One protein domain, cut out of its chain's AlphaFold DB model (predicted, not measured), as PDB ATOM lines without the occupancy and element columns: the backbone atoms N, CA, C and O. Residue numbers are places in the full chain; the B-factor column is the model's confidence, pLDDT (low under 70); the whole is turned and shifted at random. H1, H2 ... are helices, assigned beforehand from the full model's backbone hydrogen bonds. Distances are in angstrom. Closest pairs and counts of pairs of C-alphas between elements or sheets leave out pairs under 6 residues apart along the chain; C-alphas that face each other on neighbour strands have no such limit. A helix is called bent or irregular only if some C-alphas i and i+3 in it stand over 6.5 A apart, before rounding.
ATOM      1  N   ILE A  43      45.808  43.748  76.439       91.31
ATOM      2  CA  ILE A  43      46.658  42.565  76.245       91.31
ATOM      3  C   ILE A  43      47.935  42.680  77.082       91.31
ATOM      4  O   ILE A  43      48.287  41.743  77.797       91.31
ATOM      5  N   GLY A  44      48.603  43.841  77.065       88.75
ATOM      6  CA  GLY A  44      49.804  44.063  77.873       88.75
ATOM      7  C   GLY A  44      49.547  43.913  79.377       88.75
ATOM      8  O   GLY A  44      50.337  43.287  80.086       88.75
ATOM      9  N   LYS A  45      48.416  44.432  79.875       85.50
ATOM     10  CA  LYS A  45      48.001  44.241  81.274       85.50
ATOM     11  C   LYS A  45      47.697  42.784  81.575       85.50
ATOM     12  O   LYS A  45      48.167  42.287  82.591       85.50
ATOM     13  N   LEU A  46      46.949  42.109  80.706       88.75
ATOM     14  CA  LEU A  46      46.539  40.721  80.879       88.75
ATOM     15  C   LEU A  46      47.746  39.775  80.948       88.75
ATOM     16  O   LEU A  46      47.813  38.956  81.865       88.75
ATOM     17  N   LEU A  47      48.722  39.951  80.052       91.50
ATOM     18  CA  LEU A  47      49.931  39.122  79.958       91.50
ATOM     19  C   LEU A  47      51.017  39.469  80.992       91.50
ATOM     20  O   LEU A  47      51.950  38.694  81.193       91.50
ATOM     21  N   SER A  48      50.908  40.610  81.677       91.00
ATOM     22  CA  SER A  48      51.889  41.042  82.678       91.00
ATOM     23  C   SER A  48      51.914  40.119  83.898       91.00
ATOM     24  O   SER A  48      50.917  39.981  84.605       91.00
ATOM     25  N   THR A  49      53.078  39.577  84.238       91.50
ATOM     26  CA  THR A  49      53.274  38.750  85.442       91.50
ATOM     27  C   THR A  49      53.490  39.569  86.718       91.50
ATOM     28  O   THR A  49      53.578  39.007  87.807       91.50
ATOM     29  N   LYS A  50      53.540  40.906  86.621       87.38
ATOM     30  CA  LYS A  50      53.718  41.780  87.787       87.38
ATOM     31  C   LYS A  50      52.524  41.654  88.738       87.38
ATOM     32  O   LYS A  50      51.369  41.735  88.312       87.38
ATOM     33  N   GLN A  51      52.812  41.513  90.029       83.25
ATOM     34  CA  GLN A  51      51.810  41.411  91.088       83.25
ATOM     35  C   GLN A  51      51.988  42.517  92.132       83.25
ATOM     36  O   GLN A  51      53.091  43.017  92.345       83.25
ATOM     37  N   ALA A  52      50.889  42.902  92.781       79.12
ATOM     38  CA  ALA A  52      50.905  43.924  93.820       79.12
ATOM     39  C   ALA A  52      51.578  43.417  95.116       79.12
ATOM     40  O   ALA A  52      51.459  42.234  95.445       79.12
ATOM     41  N   PRO A  53      52.211  44.300  95.911       73.00
ATOM     42  CA  PRO A  53      52.825  43.920  97.183       73.00
ATOM     43  C   PRO A  53      51.815  43.284  98.152       73.00
ATOM     44  O   PRO A  53      50.790  43.875  98.517       73.00
ATOM     45  N   GLY A  54      52.111  42.065  98.606       75.81
ATOM     46  CA  GLY A  54      51.224  41.276  99.464       75.81
ATOM     47  C   GLY A  54      50.082  40.579  98.716       75.81
ATOM     48  O   GLY A  54      49.035  40.344  99.316       75.81
ATOM     49  N   SER A  55      50.241  40.295  97.419       85.12
ATOM     50  CA  SER A  55      49.427  39.287  96.737       85.12
ATOM     51  C   SER A  55      49.764  37.887  97.260       85.12
ATOM     52  O   SER A  55      50.897  37.594  97.646       85.12
ATOM     53  N   ILE A  56      48.768  37.004  97.270       91.69
ATOM     54  CA  ILE A  56      48.948  35.601  97.644       91.69
ATOM     55  C   ILE A  56      49.213  34.825  96.348       91.69
ATOM     56  O   ILE A  56      48.282  34.479  95.623       91.69
ATOM     57  N   ARG A  57      50.494  34.614  96.022       92.50
ATOM     58  CA  ARG A  57      50.927  34.114  94.701       92.50
ATOM     59  C   ARG A  57      50.377  32.727  94.369       92.50
ATOM     60  O   ARG A  57      49.909  32.523  93.251       92.50
ATOM     61  N   CYS A  58      50.346  31.820  95.347       95.06
ATOM     62  CA  CYS A  58      49.882  30.446  95.156       95.06
ATOM     63  C   CYS A  58      48.413  30.345  94.704       95.06
ATOM     64  O   CYS A  58      48.016  29.336  94.122       95.06
ATOM     65  N   LEU A  59      47.601  31.395  94.897       96.06
ATOM     66  CA  LEU A  59      46.210  31.397  94.438       96.06
ATOM     67  C   LEU A  59      46.098  31.349  92.911       96.06
ATOM     68  O   LEU A  59      45.110  30.826  92.399       96.06
ATOM     69  N   HIS A  60      47.088  31.873  92.181       95.31
ATOM     70  CA  HIS A  60      47.099  31.822  90.719       95.31
ATOM     71  C   HIS A  60      47.209  30.376  90.219       95.31
ATOM     72  O   HIS A  60      46.388  29.955  89.400       95.31
ATOM     73  N   GLY A  61      48.147  29.598  90.772       96.69
ATOM     74  CA  GLY A  61      48.290  28.175  90.467       96.69
ATOM     75  C   GLY A  61      47.048  27.369  90.846       96.69
ATOM     76  O   GLY A  61      46.552  26.604  90.024       96.69
ATOM     77  N   ILE A  62      46.482  27.595  92.043       97.44
ATOM     78  CA  ILE A  62      45.266  26.887  92.489       97.44
ATOM     79  C   ILE A  62      44.115  27.124  91.507       97.44
ATOM     80  O   ILE A  62      43.487  26.166  91.071       97.44
ATOM     81  N   ARG A  63      43.862  28.376  91.102       96.94
ATOM     82  CA  ARG A  63      42.793  28.696  90.138       96.94
ATOM     83  C   ARG A  63      42.985  27.989  88.807       96.94
ATOM     84  O   ARG A  63      42.033  27.417  88.284       96.94
ATOM     85  N   PHE A  64      44.194  28.041  88.252       96.88
ATOM     86  CA  PHE A  64      44.459  27.449  86.947       96.88
ATOM     87  C   PHE A  64      44.343  25.921  86.981       96.88
ATOM     88  O   PHE A  64      43.675  25.340  86.126       96.88
ATOM     89  N   ILE A  65      44.931  25.273  87.990       96.94
ATOM     90  CA  ILE A  65      44.868  23.814  88.150       96.94
ATOM     91  C   ILE A  65      43.424  23.372  88.404       96.94
ATOM     92  O   ILE A  65      42.955  22.437  87.758       96.94
ATOM     93  N   SER A  66      42.683  24.070  89.272       97.50
ATOM     94  CA  SER A  66      41.263  23.779  89.501       97.50
ATOM     95  C   SER A  66      40.434  23.957  88.230       97.50
ATOM     96  O   SER A  66      39.653  23.069  87.914       97.50
ATOM     97  N   MET A  67      40.637  25.024  87.448       97.00
ATOM     98  CA  MET A  67      39.936  25.205  86.167       97.00
ATOM     99  C   MET A  67      40.277  24.103  85.157       97.00
ATOM    100  O   MET A  67      39.408  23.597  84.452       97.00
ATOM    101  N   THR A  68      41.546  23.705  85.098       97.00
ATOM    102  CA  THR A  68      42.002  22.613  84.231       97.00
ATOM    103  C   THR A  68      41.317  21.300  84.611       97.00
ATOM    104  O   THR A  68      40.851  20.567  83.741       97.00
ATOM    105  N   TRP A  69      41.168  21.037  85.910       96.75
ATOM    106  CA  TRP A  69      40.458  19.866  86.414       96.75
ATOM    107  C   TRP A  69      38.943  19.925  86.150       96.75
ATOM    108  O   TRP A  69      38.369  18.905  85.774       96.75
ATOM    109  N   VAL A  70      38.311  21.107  86.232       96.00
ATOM    110  CA  VAL A  70      36.914  21.323  85.789       96.00
ATOM    111  C   VAL A  70      36.747  20.926  84.318       96.00
ATOM    112  O   VAL A  70      35.816  20.198  83.976       96.00
ATOM    113  N   ILE A  71      37.641  21.390  83.438       96.31
ATOM    114  CA  ILE A  71      37.592  21.084  81.997       96.31
ATOM    115  C   ILE A  71      37.813  19.589  81.752       96.31
ATOM    116  O   ILE A  71      37.121  19.002  80.920       96.31
ATOM    117  N   LEU A  72      38.731  18.957  82.485       94.62
ATOM    118  CA  LEU A  72      38.965  17.518  82.392       94.62
ATOM    119  C   LEU A  72      37.717  16.720  82.787       94.62
ATOM    120  O   LEU A  72      37.275  15.868  82.019       94.62
ATOM    121  N   GLY A  73      37.114  17.033  83.937       91.81
ATOM    122  CA  GLY A  73      35.888  16.381  84.405       91.81
ATOM    123  C   GLY A  73      34.738  16.522  83.407       91.81
ATOM    124  O   GLY A  73      34.102  15.530  83.055       91.81
ATOM    125  N   HIS A  74      34.523  17.728  82.869       91.62
ATOM    126  CA  HIS A  74      33.500  17.944  81.847       91.62
ATOM    127  C   HIS A  74      33.824  17.266  80.513       91.62
ATOM    128  O   HIS A  74      32.908  16.782  79.867       91.62
ATOM    129  N   THR A  75      35.093  17.158  80.113       90.44
ATOM    130  CA  THR A  75      35.466  16.432  78.884       90.44
ATOM    131  C   THR A  75      35.029  14.970  78.958       90.44
ATOM    132  O   THR A  75      34.457  14.450  78.002       90.44
ATOM    133  N   TYR A  76      35.238  14.319  80.106       86.25
ATOM    134  CA  TYR A  76      34.733  12.966  80.312       86.25
ATOM    135  C   TYR A  76      33.209  12.937  80.387       86.25
ATOM    136  O   TYR A  76      32.604  12.157  79.660       86.25
ATOM    137  N   TYR A  77      32.590  13.819  81.183       82.19
ATOM    138  CA  TYR A  77      31.131  13.891  81.303       82.19
ATOM    139  C   TYR A  77      30.441  14.063  79.944       82.19
ATOM    140  O   TYR A  77      29.497  13.343  79.650       82.19
ATOM    141  N   PHE A  78      30.914  14.971  79.091       80.19
ATOM    142  CA  PHE A  78      30.272  15.263  77.811       80.19
ATOM    143  C   PHE A  78      30.316  14.108  76.824       80.19
ATOM    144  O   PHE A  78      29.359  13.943  76.068       80.19
ATOM    145  N   GLY A  79      31.385  13.316  76.811       72.88
ATOM    146  CA  GLY A  79      31.414  12.174  75.912       72.88
ATOM    147  C   GLY A  79      30.818  10.884  76.508       72.88
ATOM    148  O   GLY A  79      30.398  10.041  75.721       72.88
ATOM    149  N   THR A  80      30.744  10.715  77.844       67.62
ATOM    150  CA  THR A  80      30.207   9.481  78.468       67.62
ATOM    151  C   THR A  80      28.788   9.606  79.017       67.62
ATOM    152  O   THR A  80      28.057   8.625  79.000       67.62
ATOM    153  N   PHE A  81      28.387  10.774  79.524       64.06
ATOM    154  CA  PHE A  81      27.125  10.984  80.254       64.06
ATOM    155  C   PHE A  81      26.281  12.156  79.731       64.06
ATOM    156  O   PHE A  81      25.140  12.334  80.157       64.06
ATOM    157  N   GLY A  82      26.836  12.992  78.853       61.25
ATOM    158  CA  GLY A  82      26.163  14.163  78.303       61.25
ATOM    159  C   GLY A  82      25.064  13.809  77.299       61.25
ATOM    160  O   GLY A  82      24.940  12.677  76.840       61.25
ATOM    161  N   LEU A  83      24.298  14.829  76.894       55.16
ATOM    162  CA  LEU A  83      23.167  14.733  75.952       55.16
ATOM    163  C   LEU A  83      23.516  14.064  74.603       55.16
ATOM    164  O   LEU A  83      22.634  13.659  73.855       55.16
ATOM    165  N   ALA A  84      24.804  13.974  74.282       53.72
ATOM    166  CA  ALA A  84      25.334  13.402  73.062       53.72
ATOM    167  C   ALA A  84      26.028  12.061  73.336       53.72
ATOM    168  O   ALA A  84      27.146  11.904  72.861       53.72
ATOM    169  N   LEU A  85      25.412  11.138  74.099       60.72
ATOM    170  CA  LEU A  85      25.851   9.739  74.258       60.72
ATOM    171  C   LEU A  85      26.227   9.161  72.886       60.72
ATOM    172  O   LEU A  85      25.388   8.693  72.122       60.72
ATOM    173  N   LYS A  86      27.505   9.280  72.556       65.00
ATOM    174  CA  LYS A  86      28.064   9.009  71.236       65.00
ATOM    175  C   LYS A  86      29.251   8.073  71.385       65.00
ATOM    176  O   LYS A  86      30.091   8.066  70.512       65.00
ATOM    177  N   ALA A  87      29.375   7.317  72.471       74.25
ATOM    178  CA  ALA A  87      30.410   6.292  72.560       74.25
ATOM    179  C   ALA A  87      29.996   5.062  71.739       74.25
ATOM    180  O   ALA A  87      28.876   4.579  71.901       74.25
ATOM    181  N   ASP A  88      30.879   4.550  70.879       81.19
ATOM    182  CA  ASP A  88      30.648   3.293  70.146       81.19
ATOM    183  C   ASP A  88      31.123   2.041  70.918       81.19
ATOM    184  O   ASP A  88      30.740   0.924  70.581       81.19
ATOM    185  N   ASN A  89      31.879   2.226  72.006       85.12
ATOM    186  CA  ASN A  89      32.426   1.183  72.880       85.12
ATOM    187  C   ASN A  89      32.042   1.407  74.359       85.12
ATOM    188  O   ASN A  89      32.881   1.553  75.249       85.12
ATOM    189  N   LEU A  90      30.734   1.422  74.638       78.81
ATOM    190  CA  LEU A  90      30.190   1.723  75.971       78.81
ATOM    191  C   LEU A  90      30.731   0.816  77.092       78.81
ATOM    192  O   LEU A  90      30.966   1.302  78.198       78.81
ATOM    193  N   LEU A  91      30.964  -0.471  76.819       80.06
ATOM    194  CA  LEU A  91      31.484  -1.419  77.814       80.06
ATOM    195  C   LEU A  91      32.897  -1.043  78.277       80.06
ATOM    196  O   LEU A  91      33.112  -0.843  79.470       80.06
ATOM    197  N   GLU A  92      33.827  -0.843  77.341       79.25
ATOM    198  CA  GLU A  92      35.195  -0.399  77.649       79.25
ATOM    199  C   GLU A  92      35.199   0.974  78.333       79.25
ATOM    200  O   GLU A  92      35.952   1.211  79.279       79.25
ATOM    201  N   SER A  93      34.310   1.881  77.907       78.25
ATOM    202  CA  SER A  93      34.166   3.183  78.560       78.25
ATOM    203  C   SER A  93      33.760   3.039  80.033       78.25
ATOM    204  O   SER A  93      34.332   3.705  80.895       78.25
ATOM    205  N   SER A  94      32.849   2.107  80.343       79.81
ATOM    206  CA  SER A  94      32.422   1.812  81.713       79.81
ATOM    207  C   SER A  94      33.574   1.260  82.556       79.81
ATOM    208  O   SER A  94      33.741   1.681  83.699       79.81
ATOM    209  N   GLU A  95      34.402   0.372  82.003       82.62
ATOM    210  CA  GLU A  95      35.574  -0.177  82.702       82.62
ATOM    211  C   GLU A  95      36.597   0.910  83.053       82.62
ATOM    212  O   GLU A  95      37.029   1.016  84.205       82.62
ATOM    213  N   ILE A  96      36.922   1.792  82.098       81.94
ATOM    214  CA  ILE A  96      37.807   2.944  82.339       81.94
ATOM    215  C   ILE A  96      37.251   3.806  83.476       81.94
ATOM    216  O   ILE A  96      37.996   4.258  84.347       81.94
ATOM    217  N   MET A  97      35.935   4.005  83.506       80.81
ATOM    218  CA  MET A  97      35.272   4.854  84.491       80.81
ATOM    219  C   MET A  97      35.182   4.242  85.891       80.81
ATOM    220  O   MET A  97      34.961   4.981  86.857       80.81
ATOM    221  N   GLN A  98      35.328   2.926  86.018       84.12
ATOM    222  CA  GLN A  98      35.398   2.220  87.300       84.12
ATOM    223  C   GLN A  98      36.838   2.080  87.812       84.12
ATOM    224  O   GLN A  98      37.047   1.651  88.944       84.12
ATOM    225  N   SER A  99      37.836   2.461  87.010       87.12
ATOM    226  CA  SER A  99      39.241   2.369  87.401       87.12
ATOM    227  C   SER A  99      39.600   3.306  88.558       87.12
ATOM    228  O   SER A  99      39.075   4.413  88.708       87.12
ATOM    229  N   TRP A 302      51.469  31.165  85.769       94.94
ATOM    230  CA  TRP A 302      50.062  31.050  86.158       94.94
ATOM    231  C   TRP A 302      49.336  32.389  86.192       94.94
ATOM    232  O   TRP A 302      48.110  32.413  86.116       94.94
ATOM    233  N   VAL A 303      50.044  33.515  86.314       93.38
ATOM    234  CA  VAL A 303      49.420  34.837  86.466       93.38
ATOM    235  C   VAL A 303      48.500  35.177  85.284       93.38
ATOM    236  O   VAL A 303      47.313  35.392  85.538       93.38
ATOM    237  N   PRO A 304      48.957  35.190  84.015       94.00
ATOM    238  CA  PRO A 304      48.076  35.493  82.885       94.00
ATOM    239  C   PRO A 304      46.950  34.465  82.724       94.00
ATOM    240  O   PRO A 304      45.798  34.841  82.520       94.00
ATOM    241  N   LEU A 305      47.247  33.175  82.900       95.06
ATOM    242  CA  LEU A 305      46.255  32.106  82.765       95.06
ATOM    243  C   LEU A 305      45.154  32.212  83.831       95.06
ATOM    244  O   LEU A 305      43.970  32.133  83.530       95.06
ATOM    245  N   SER A 306      45.524  32.484  85.079       94.12
ATOM    246  CA  SER A 306      44.578  32.650  86.189       94.12
ATOM    247  C   SER A 306      43.737  33.930  86.126       94.12
ATOM    248  O   SER A 306      42.750  34.037  86.848       94.12
ATOM    249  N   ARG A 307      44.112  34.924  85.307       91.62
ATOM    250  CA  ARG A 307      43.236  36.071  85.006       91.62
ATOM    251  C   ARG A 307      42.144  35.674  84.022       91.62
ATOM    252  O   ARG A 307      41.018  36.126  84.158       91.62
ATOM    253  N   LEU A 308      42.457  34.759  83.107       94.94
ATOM    254  CA  LEU A 308      41.505  34.227  82.137       94.94
ATOM    255  C   LEU A 308      40.550  33.183  82.714       94.94
ATOM    256  O   LEU A 308      39.541  32.896  82.080       94.94
ATOM    257  N   THR A 309      40.821  32.617  83.898       95.12
ATOM    258  CA  THR A 309      40.006  31.517  84.446       95.12
ATOM    259  C   THR A 309      38.529  31.871  84.597       95.12
ATOM    260  O   THR A 309      37.695  30.990  84.438       95.12
ATOM    261  N   TYR A 310      38.189  33.135  84.881       91.88
ATOM    262  CA  TYR A 310      36.788  33.555  84.981       91.88
ATOM    263  C   TYR A 310      36.083  33.480  83.621       91.88
ATOM    264  O   TYR A 310      35.076  32.790  83.488       91.88
ATOM    265  N   CYS A 311      36.653  34.107  82.588       95.00
ATOM    266  CA  CYS A 311      36.128  33.999  81.229       95.00
ATOM    267  C   CYS A 311      36.125  32.548  80.735       95.00
ATOM    268  O   CYS A 311      35.139  32.119  80.147       95.00
ATOM    269  N   ALA A 312      37.177  31.774  81.023       97.12
ATOM    270  CA  ALA A 312      37.255  30.358  80.668       97.12
ATOM    271  C   ALA A 312      36.101  29.562  81.285       97.12
ATOM    272  O   ALA A 312      35.497  28.756  80.587       97.12
ATOM    273  N   TYR A 313      35.756  29.831  82.549       94.38
ATOM    274  CA  TYR A 313      34.636  29.193  83.245       94.38
ATOM    275  C   TYR A 313      33.270  29.508  82.617       94.38
ATOM    276  O   TYR A 313      32.360  28.686  82.670       94.38
ATOM    277  N   LEU A 314      33.105  30.693  82.027       93.31
ATOM    278  CA  LEU A 314      31.859  31.056  81.347       93.31
ATOM    279  C   LEU A 314      31.727  30.384  79.976       93.31
ATOM    280  O   LEU A 314      30.619  30.048  79.564       93.31
ATOM    281  N   VAL A 315      32.839  30.200  79.259       96.62
ATOM    282  CA  VAL A 315      32.805  29.774  77.850       96.62
ATOM    283  C   VAL A 315      33.078  28.288  77.632       96.62
ATOM    284  O   VAL A 315      32.676  27.772  76.593       96.62
ATOM    285  N   HIS A 316      33.728  27.569  78.558       96.25
ATOM    286  CA  HIS A 316      34.181  26.192  78.291       96.25
ATOM    287  C   HIS A 316      33.031  25.226  78.000       96.25
ATOM    288  O   HIS A 316      33.149  24.405  77.094       96.25
ATOM    289  N   ILE A 317      31.901  25.347  78.707       93.69
ATOM    290  CA  ILE A 317      30.708  24.529  78.438       93.69
ATOM    291  C   ILE A 317      30.141  24.830  77.047       93.69
ATOM    292  O   ILE A 317      29.769  23.905  76.330       93.69
ATOM    293  N   LEU A 318      30.119  26.100  76.627       94.12
ATOM    294  CA  LEU A 318      29.652  26.492  75.293       94.12
ATOM    295  C   LEU A 318      30.566  25.935  74.195       94.12
ATOM    296  O   LEU A 318      30.076  25.419  73.194       94.12
ATOM    297  N   VAL A 319      31.884  25.991  74.407       93.75
ATOM    298  CA  VAL A 319      32.882  25.392  73.508       93.75
ATOM    299  C   VAL A 319      32.658  23.884  73.388       93.75
ATOM    300  O   VAL A 319      32.605  23.364  72.276       93.75
ATOM    301  N   MET A 320      32.468  23.184  74.509       91.88
ATOM    302  CA  MET A 320      32.187  21.746  74.507       91.88
ATOM    303  C   MET A 320      30.871  21.427  73.788       91.88
ATOM    304  O   MET A 320      30.853  20.549  72.928       91.88
ATOM    305  N   TYR A 321      29.785  22.159  74.052       89.94
ATOM    306  CA  TYR A 321      28.527  21.977  73.320       89.94
ATOM    307  C   TYR A 321      28.708  22.186  71.816       89.94
ATOM    308  O   TYR A 321      28.241  21.358  71.039       89.94
ATOM    309  N   ALA A 322      29.420  23.233  71.398       90.38
ATOM    310  CA  ALA A 322      29.688  23.482  69.985       90.38
ATOM    311  C   ALA A 322      30.431  22.304  69.334       90.38
ATOM    312  O   ALA A 322      30.048  21.866  68.253       90.38
ATOM    313  N   VAL A 323      31.438  21.736  70.004       88.25
ATOM    314  CA  VAL A 323      32.175  20.563  69.505       88.25
ATOM    315  C   VAL A 323      31.293  19.313  69.471       88.25
ATOM    316  O   VAL A 323      31.269  18.605  68.472       88.25
ATOM    317  N   HIS A 324      30.552  19.009  70.535       85.75
ATOM    318  CA  HIS A 324      29.824  17.739  70.647       85.75
ATOM    319  C   HIS A 324      28.498  17.705  69.866       85.75
ATOM    320  O   HIS A 324      28.100  16.637  69.382       85.75
ATOM    321  N   LEU A 325      27.824  18.850  69.712       85.25
ATOM    322  CA  LEU A 325      26.571  18.956  68.956       85.25
ATOM    323  C   LEU A 325      26.793  18.995  67.440       85.25
ATOM    324  O   LEU A 325      25.934  18.524  66.707       85.25
ATOM    325  N   THR A 326      27.940  19.495  66.970       86.94
ATOM    326  CA  THR A 326      28.270  19.524  65.531       86.94
ATOM    327  C   THR A 326      28.810  18.198  65.002       86.94
ATOM    328  O   THR A 326      28.856  17.993  63.794       86.94
ATOM    329  N   ARG A 327      29.223  17.272  65.877       82.94
ATOM    330  CA  ARG A 327      29.697  15.948  65.450       82.94
ATOM    331  C   ARG A 327      28.545  15.073  64.975       82.94
ATOM    332  O   ARG A 327      27.581  14.886  65.706       82.94
ATOM    333  N   GLU A 328      28.702  14.435  63.827       83.94
ATOM    334  CA  GLU A 328      27.700  13.507  63.280       83.94
ATOM    335  C   GLU A 328      28.000  12.041  63.618       83.94
ATOM    336  O   GLU A 328      27.091  11.216  63.657       83.94
ATOM    337  N   VAL A 329      29.261  11.720  63.929       83.31
ATOM    338  CA  VAL A 329      29.710  10.353  64.226       83.31
ATOM    339  C   VAL A 329      29.988  10.120  65.716       83.31
ATOM    340  O   VAL A 329      30.417  11.053  66.417       83.31
ATOM    341  N   PRO A 330      29.810   8.870  66.185       81.25
ATOM    342  CA  PRO A 330      30.293   8.409  67.478       81.25
ATOM    343  C   PRO A 330      31.796   8.658  67.714       81.25
ATOM    344  O   PRO A 330      32.587   8.871  66.793       81.25
ATOM    345  N   ILE A 331      32.184   8.682  68.983       82.81
ATOM    346  CA  ILE A 331      33.534   8.793  69.510       82.81
ATOM    347  C   ILE A 331      33.920   7.429  70.071       82.81
ATOM    348  O   ILE A 331      33.296   6.945  71.013       82.81
ATOM    349  N   HIS A 332      35.013   6.875  69.567       84.94
ATOM    350  CA  HIS A 332      35.631   5.716  70.184       84.94
ATOM    351  C   HIS A 332      36.408   6.113  71.446       84.94
ATOM    352  O   HIS A 332      37.366   6.900  71.390       84.94
ATOM    353  N   TYR A 333      35.984   5.590  72.597       82.69
ATOM    354  CA  TYR A 333      36.567   5.877  73.901       82.69
ATOM    355  C   TYR A 333      37.901   5.169  74.076       82.69
ATOM    356  O   TYR A 333      37.963   3.984  74.372       82.69
ATOM    357  N   SER A 334      38.980   5.933  73.965       85.38
ATOM    358  CA  SER A 334      40.317   5.499  74.355       85.38
ATOM    359  C   SER A 334      40.988   6.589  75.182       85.38
ATOM    360  O   SER A 334      40.662   7.775  75.051       85.38
ATOM    361  N   THR A 335      41.972   6.216  76.002       83.69
ATOM    362  CA  THR A 335      42.786   7.179  76.760       83.69
ATOM    363  C   THR A 335      43.369   8.259  75.845       83.69
ATOM    364  O   THR A 335      43.350   9.441  76.184       83.69
ATOM    365  N   PHE A 336      43.826   7.874  74.652       87.88
ATOM    366  CA  PHE A 336      44.396   8.803  73.679       87.88
ATOM    367  C   PHE A 336      43.351   9.779  73.126       87.88
ATOM    368  O   PHE A 336      43.587  10.989  73.106       87.88
ATOM    369  N   THR A 337      42.173   9.272  72.750       88.00
ATOM    370  CA  THR A 337      41.057  10.090  72.258       88.00
ATOM    371  C   THR A 337      40.676  11.162  73.278       88.00
ATOM    372  O   THR A 337      40.525  12.335  72.931       88.00
ATOM    373  N   ILE A 338      40.564  10.787  74.554       87.25
ATOM    374  CA  ILE A 338      40.151  11.725  75.600       87.25
ATOM    375  C   ILE A 338      41.238  12.742  75.926       87.25
ATOM    376  O   ILE A 338      40.914  13.910  76.138       87.25
ATOM    377  N   ILE A 339      42.517  12.359  75.893       90.62
ATOM    378  CA  ILE A 339      43.618  13.324  76.021       90.62
ATOM    379  C   ILE A 339      43.549  14.363  74.896       90.62
ATOM    380  O   ILE A 339      43.666  15.557  75.170       90.62
ATOM    381  N   TYR A 340      43.301  13.938  73.653       92.44
ATOM    382  CA  TYR A 340      43.170  14.858  72.522       92.44
ATOM    383  C   TYR A 340      42.002  15.834  72.710       92.44
ATOM    384  O   TYR A 340      42.187  17.047  72.592       92.44
ATOM    385  N   PHE A 341      40.817  15.333  73.076       91.69
ATOM    386  CA  PHE A 341      39.667  16.196  73.360       91.69
ATOM    387  C   PHE A 341      39.922  17.140  74.524       91.69
ATOM    388  O   PHE A 341      39.599  18.317  74.430       91.69
ATOM    389  N   PHE A 342      40.524  16.654  75.606       94.12
ATOM    390  CA  PHE A 342      40.823  17.474  76.770       94.12
ATOM    391  C   PHE A 342      41.772  18.622  76.416       94.12
ATOM    392  O   PHE A 342      41.476  19.775  76.733       94.12
ATOM    393  N   LEU A 343      42.879  18.331  75.728       96.62
ATOM    394  CA  LEU A 343      43.832  19.354  75.297       96.62
ATOM    395  C   LEU A 343      43.184  20.344  74.320       96.62
ATOM    396  O   LEU A 343      43.402  21.549  74.446       96.62
ATOM    397  N   GLY A 344      42.341  19.858  73.403       95.88
ATOM    398  CA  GLY A 344      41.559  20.694  72.492       95.88
ATOM    399  C   GLY A 344      40.586  21.615  73.229       95.88
ATOM    400  O   GLY A 344      40.619  22.829  73.037       95.88
ATOM    401  N   HIS A 345      39.765  21.074  74.132       95.88
ATOM    402  CA  HIS A 345      38.840  21.850  74.956       95.88
ATOM    403  C   HIS A 345      39.577  22.876  75.812       95.88
ATOM    404  O   HIS A 345      39.137  24.022  75.888       95.88
ATOM    405  N   LEU A 346      40.703  22.504  76.425       97.38
ATOM    406  CA  LEU A 346      41.518  23.406  77.233       97.38
ATOM    407  C   LEU A 346      42.064  24.563  76.386       97.38
ATOM    408  O   LEU A 346      41.857  25.726  76.734       97.38
ATOM    409  N   ALA A 347      42.707  24.256  75.256       97.62
ATOM    410  CA  ALA A 347      43.305  25.257  74.378       97.62
ATOM    411  C   ALA A 347      42.255  26.209  73.790       97.62
ATOM    412  O   ALA A 347      42.410  27.429  73.875       97.62
ATOM    413  N   VAL A 348      41.156  25.673  73.250       97.12
ATOM    414  CA  VAL A 348      40.091  26.483  72.642       97.12
ATOM    415  C   VAL A 348      39.365  27.312  73.700       97.12
ATOM    416  O   VAL A 348      39.137  28.499  73.478       97.12
ATOM    417  N   SER A 349      39.069  26.750  74.878       97.94
ATOM    418  CA  SER A 349      38.398  27.500  75.950       97.94
ATOM    419  C   SER A 349      39.238  28.679  76.431       97.94
ATOM    420  O   SER A 349      38.706  29.774  76.577       97.94
ATOM    421  N   TYR A 350      40.549  28.499  76.633       97.75
ATOM    422  CA  TYR A 350      41.430  29.607  77.017       97.75
ATOM    423  C   TYR A 350      41.667  30.604  75.874       97.75
ATOM    424  O   TYR A 350      41.779  31.802  76.136       97.75
ATOM    425  N   GLY A 351      41.683  30.148  74.618       97.44
ATOM    426  CA  GLY A 351      41.735  31.024  73.446       97.44
ATOM    427  C   GLY A 351      40.501  31.926  73.337       97.44
ATOM    428  O   GLY A 351      40.629  33.142  73.215       97.44
ATOM    429  N   VAL A 352      39.300  31.359  73.470       97.38
ATOM    430  CA  VAL A 352      38.044  32.128  73.478       97.38
ATOM    431  C   VAL A 352      37.958  33.016  74.721       97.38
ATOM    432  O   VAL A 352      37.581  34.181  74.614       97.38
ATOM    433  N   ALA A 353      38.372  32.521  75.892       97.31
ATOM    434  CA  ALA A 353      38.423  33.312  77.119       97.31
ATOM    435  C   ALA A 353      39.319  34.546  76.979       97.31
ATOM    436  O   ALA A 353      38.964  35.612  77.474       97.31
ATOM    437  N   PHE A 354      40.452  34.421  76.283       96.62
ATOM    438  CA  PHE A 354      41.324  35.549  75.972       96.62
ATOM    439  C   PHE A 354      40.606  36.609  75.133       96.62
ATOM    440  O   PHE A 354      40.648  37.792  75.478       96.62
ATOM    441  N   LEU A 355      39.891  36.195  74.082       95.75
ATOM    442  CA  LEU A 355      39.110  37.110  73.247       95.75
ATOM    443  C   LEU A 355      38.020  37.820  74.058       95.75
ATOM    444  O   LEU A 355      37.911  39.044  73.995       95.75
ATOM    445  N   VAL A 356      37.259  37.077  74.868       94.62
ATOM    446  CA  VAL A 356      36.199  37.635  75.724       94.62
ATOM    447  C   VAL A 356      36.770  38.590  76.775       94.62
ATOM    448  O   VAL A 356      36.224  39.674  76.981       94.62
ATOM    449  N   SER A 357      37.890  38.238  77.410       93.81
ATOM    450  CA  SER A 357      38.509  39.074  78.441       93.81
ATOM    451  C   SER A 357      38.984  40.412  77.867       93.81
ATOM    452  O   SER A 357      38.729  41.472  78.437       93.81
ATOM    453  N   VAL A 358      39.608  40.404  76.687       92.69
ATOM    454  CA  VAL A 358      40.117  41.631  76.058       92.69
ATOM    455  C   VAL A 358      38.998  42.477  75.434       92.69
ATOM    456  O   VAL A 358      39.076  43.705  75.487       92.69
ATOM    457  N   ALA A 359      37.967  41.849  74.858       91.19
ATOM    458  CA  ALA A 359      36.871  42.550  74.185       91.19
ATOM    459  C   ALA A 359      35.802  43.090  75.148       91.19
ATOM    460  O   ALA A 359      35.172  44.102  74.846       91.19
ATOM    461  N   VAL A 360      35.587  42.425  76.288       91.50
ATOM    462  CA  VAL A 360      34.463  42.714  77.192       91.50
ATOM    463  C   VAL A 360      34.941  43.011  78.610       91.50
ATOM    464  O   VAL A 360      34.709  44.107  79.112       91.50
ATOM    465  N   GLU A 361      35.640  42.079  79.260       88.75
ATOM    466  CA  GLU A 361      35.989  42.205  80.684       88.75
ATOM    467  C   GLU A 361      36.908  43.408  80.962       88.75
ATOM    468  O   GLU A 361      36.596  44.260  81.797       88.75
ATOM    469  N   ALA A 362      38.027  43.522  80.244       88.25
ATOM    470  CA  ALA A 362      39.010  44.577  80.462       88.25
ATOM    471  C   ALA A 362      38.462  45.990  80.161       88.25
ATOM    472  O   ALA A 362      38.687  46.887  80.984       88.25
ATOM    473  N   PRO A 363      37.704  46.220  79.067       89.69
ATOM    474  CA  PRO A 363      37.045  47.502  78.842       89.69
ATOM    475  C   PRO A 363      36.013  47.857  79.908       89.69
ATOM    476  O   PRO A 363      36.003  48.999  80.371       89.69
ATOM    477  N   LEU A 364      35.191  46.897  80.349       88.69
ATOM    478  CA  LEU A 364      34.192  47.136  81.393       88.69
ATOM    479  C   LEU A 364      34.841  47.510  82.730       88.69
ATOM    480  O   LEU A 364      34.412  48.477  83.357       88.69
ATOM    481  N   LEU A 365      35.929  46.838  83.122       85.19
ATOM    482  CA  LEU A 365      36.718  47.214  84.302       85.19
ATOM    483  C   LEU A 365      37.327  48.620  84.173       85.19
ATOM    484  O   LEU A 365      37.448  49.351  85.156       85.19
ATOM    485  N   GLY A 366      37.730  49.018  82.963       84.38
ATOM    486  CA  GLY A 366      38.189  50.378  82.681       84.38
ATOM    487  C   GLY A 366      37.078  51.417  82.843       84.38
ATOM    488  O   GLY A 366      37.287  52.451  83.480       84.38
ATOM    489  N   LEU A 367      35.888  51.129  82.307       86.88
ATOM    490  CA  LEU A 367      34.708  51.991  82.409       86.88
ATOM    491  C   LEU A 367      34.222  52.136  83.853       86.88
ATOM    492  O   LEU A 367      33.910  53.250  84.271       86.88
ATOM    493  N   GLU A 368      34.227  51.053  84.633       83.69
ATOM    494  CA  GLU A 368      33.885  51.074  86.058       83.69
ATOM    495  C   GLU A 368      34.739  52.104  86.813       83.69
ATOM    496  O   GLU A 368      34.208  52.947  87.536       83.69
ATOM    497  N   LYS A 369      36.059  52.111  86.589       82.06
ATOM    498  CA  LYS A 369      36.968  53.081  87.223       82.06
ATOM    499  C   LYS A 369      36.642  54.529  86.853       82.06
ATOM    500  O   LYS A 369      36.719  55.405  87.711       82.06
ATOM    501  N   ILE A 370      36.258  54.787  85.598       82.12
ATOM    502  CA  ILE A 370      35.845  56.129  85.152       82.12
ATOM    503  C   ILE A 370      34.554  56.551  85.863       82.12
ATOM    504  O   ILE A 370      34.498  57.651  86.412       82.12
ATOM    505  N   ILE A 371      33.534  55.686  85.863       83.69
ATOM    506  CA  ILE A 371      32.202  55.979  86.413       83.69
ATOM    507  C   ILE A 371      32.281  56.210  87.925       83.69
ATOM    508  O   ILE A 371      31.747  57.195  88.432       83.69
ATOM    509  N   PHE A 372      32.985  55.336  88.643       78.12
ATOM    510  CA  PHE A 372      33.076  55.386  90.103       78.12
ATOM    511  C   PHE A 372      34.242  56.236  90.629       78.12
ATOM    512  O   PHE A 372      34.454  56.269  91.840       78.12
ATOM    513  N   LYS A 373      34.981  56.932  89.746       66.06
ATOM    514  CA  LYS A 373      36.162  57.757  90.076       66.06
ATOM    515  C   LYS A 373      37.142  57.046  91.029       66.06
ATOM    516  O   LYS A 373      37.636  57.656  91.976       66.06
ATOM    517  N   LYS A 374      37.370  55.751  90.797       53.53
ATOM    518  CA  LYS A 374      38.201  54.871  91.635       53.53
ATOM    519  C   LYS A 374      39.616  54.698  91.102       53.53
ATOM    520  O   LYS A 374      39.783  54.679  89.860       53.53
TER     521      LYS A 374
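What this domain is: This is residues 43 to 99 and 302 to 374 of the 374 residues of an uncharacterized protein of Branchiostoma floridae (UniProt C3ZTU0). Two long helices, H2 and the first arm of H5, cross as an oblique X, and the bent helix H4 packs on both, one arm near one end of H2 and the other arm near its other end. The last part of H5 runs on past this core, residues 363 to 374 sticking out, while H3 lies at the opposite end of the length and the short H1 packs on the first arm of H4. The printed part has 130 residues with five named helices, H1 to H5 in chain order, and no named strand: the class is all helix. The whole is loose, with a radius of gyration of the C-alphas of 18.1 A, and spans 59 by 30 by 20 A.

How they stand to each other: H5, residues 335 to 371, is the longest helix; by its hydrogen bonds it was assigned as one helix, but it is bent, with C-alphas 359 and 362 6.9 A apart. Its arms H5a, residues 335 to 359, and H5b, residues 362 to 371, stand at a shallow tilt of 31 degrees. H2, residues 58 to 80, touches H5a with its residues 68 to 76 alone, at a steep tilt of 55 degrees, opposite ways; the closest C-alphas, of Thr 75 and Phe 342, are 5.9 A apart. H4, residues 302 to 326, was also assigned as one helix by its hydrogen bonds but is bent, with C-alphas 314 and 317 7.2 A apart; its arms H4a, residues 302 to 314, and H4b, residues 317 to 326, stand at a steep tilt of 61 degrees. H4a is itself irregular, with C-alphas 307 and 310 6.9 A apart. H4a touches H5a about perpendicular, at 88 degrees, closest at the C-alphas of Cys 311 and Ala 353, 4.8 A. H4a touches H2 at a steep tilt of 40 degrees, closest at the C-alphas of His 60 and Ser 306, 5.2 A. H4b touches H2 at a shallow tilt of 26 degrees, the same way, closest at the C-alphas of Phe 78 and Met 320, 7.5 A. H4b touches H5a too, closest at the C-alphas of Val 319 and Ser 349, 6.4 A. H1, residues 43 to 47, touches H4a, closest at the C-alphas of Leu 47 and Pro 304, 5.0 A. H3, residues 90 to 98, is close to H2 but not clearly touching, and H5b touches no helix. In H1, H2, H3, H4b, H5a and H5b every O i to N i+4 pair is within hydrogen-bond range; in H4a 7 of 9 are.

Where its parts are: H1 begins at C-alpha 43, (46.658, 42.565, 76.245). H2 is 33.2 A long, H5a 36.0 A and H4a 18.8 A; H5b, 14.6 A, ends at C-alpha 371, (32.202, 55.979, 86.413). H4b is 14.1 A long, H3 12.5 A and H1 6.0 A.

The domain as a whole: The C-alphas farthest apart, of Leu 91 and Lys 373, are 60.6 A apart. Residues 100 to 301 are not printed, and C-alphas 99 and 302 are 30.7 A apart across this cut; the links printed whole are short. Mean pLDDT of the printed part is 87.6, with residues 80 to 86 and 373 to 374 under 70.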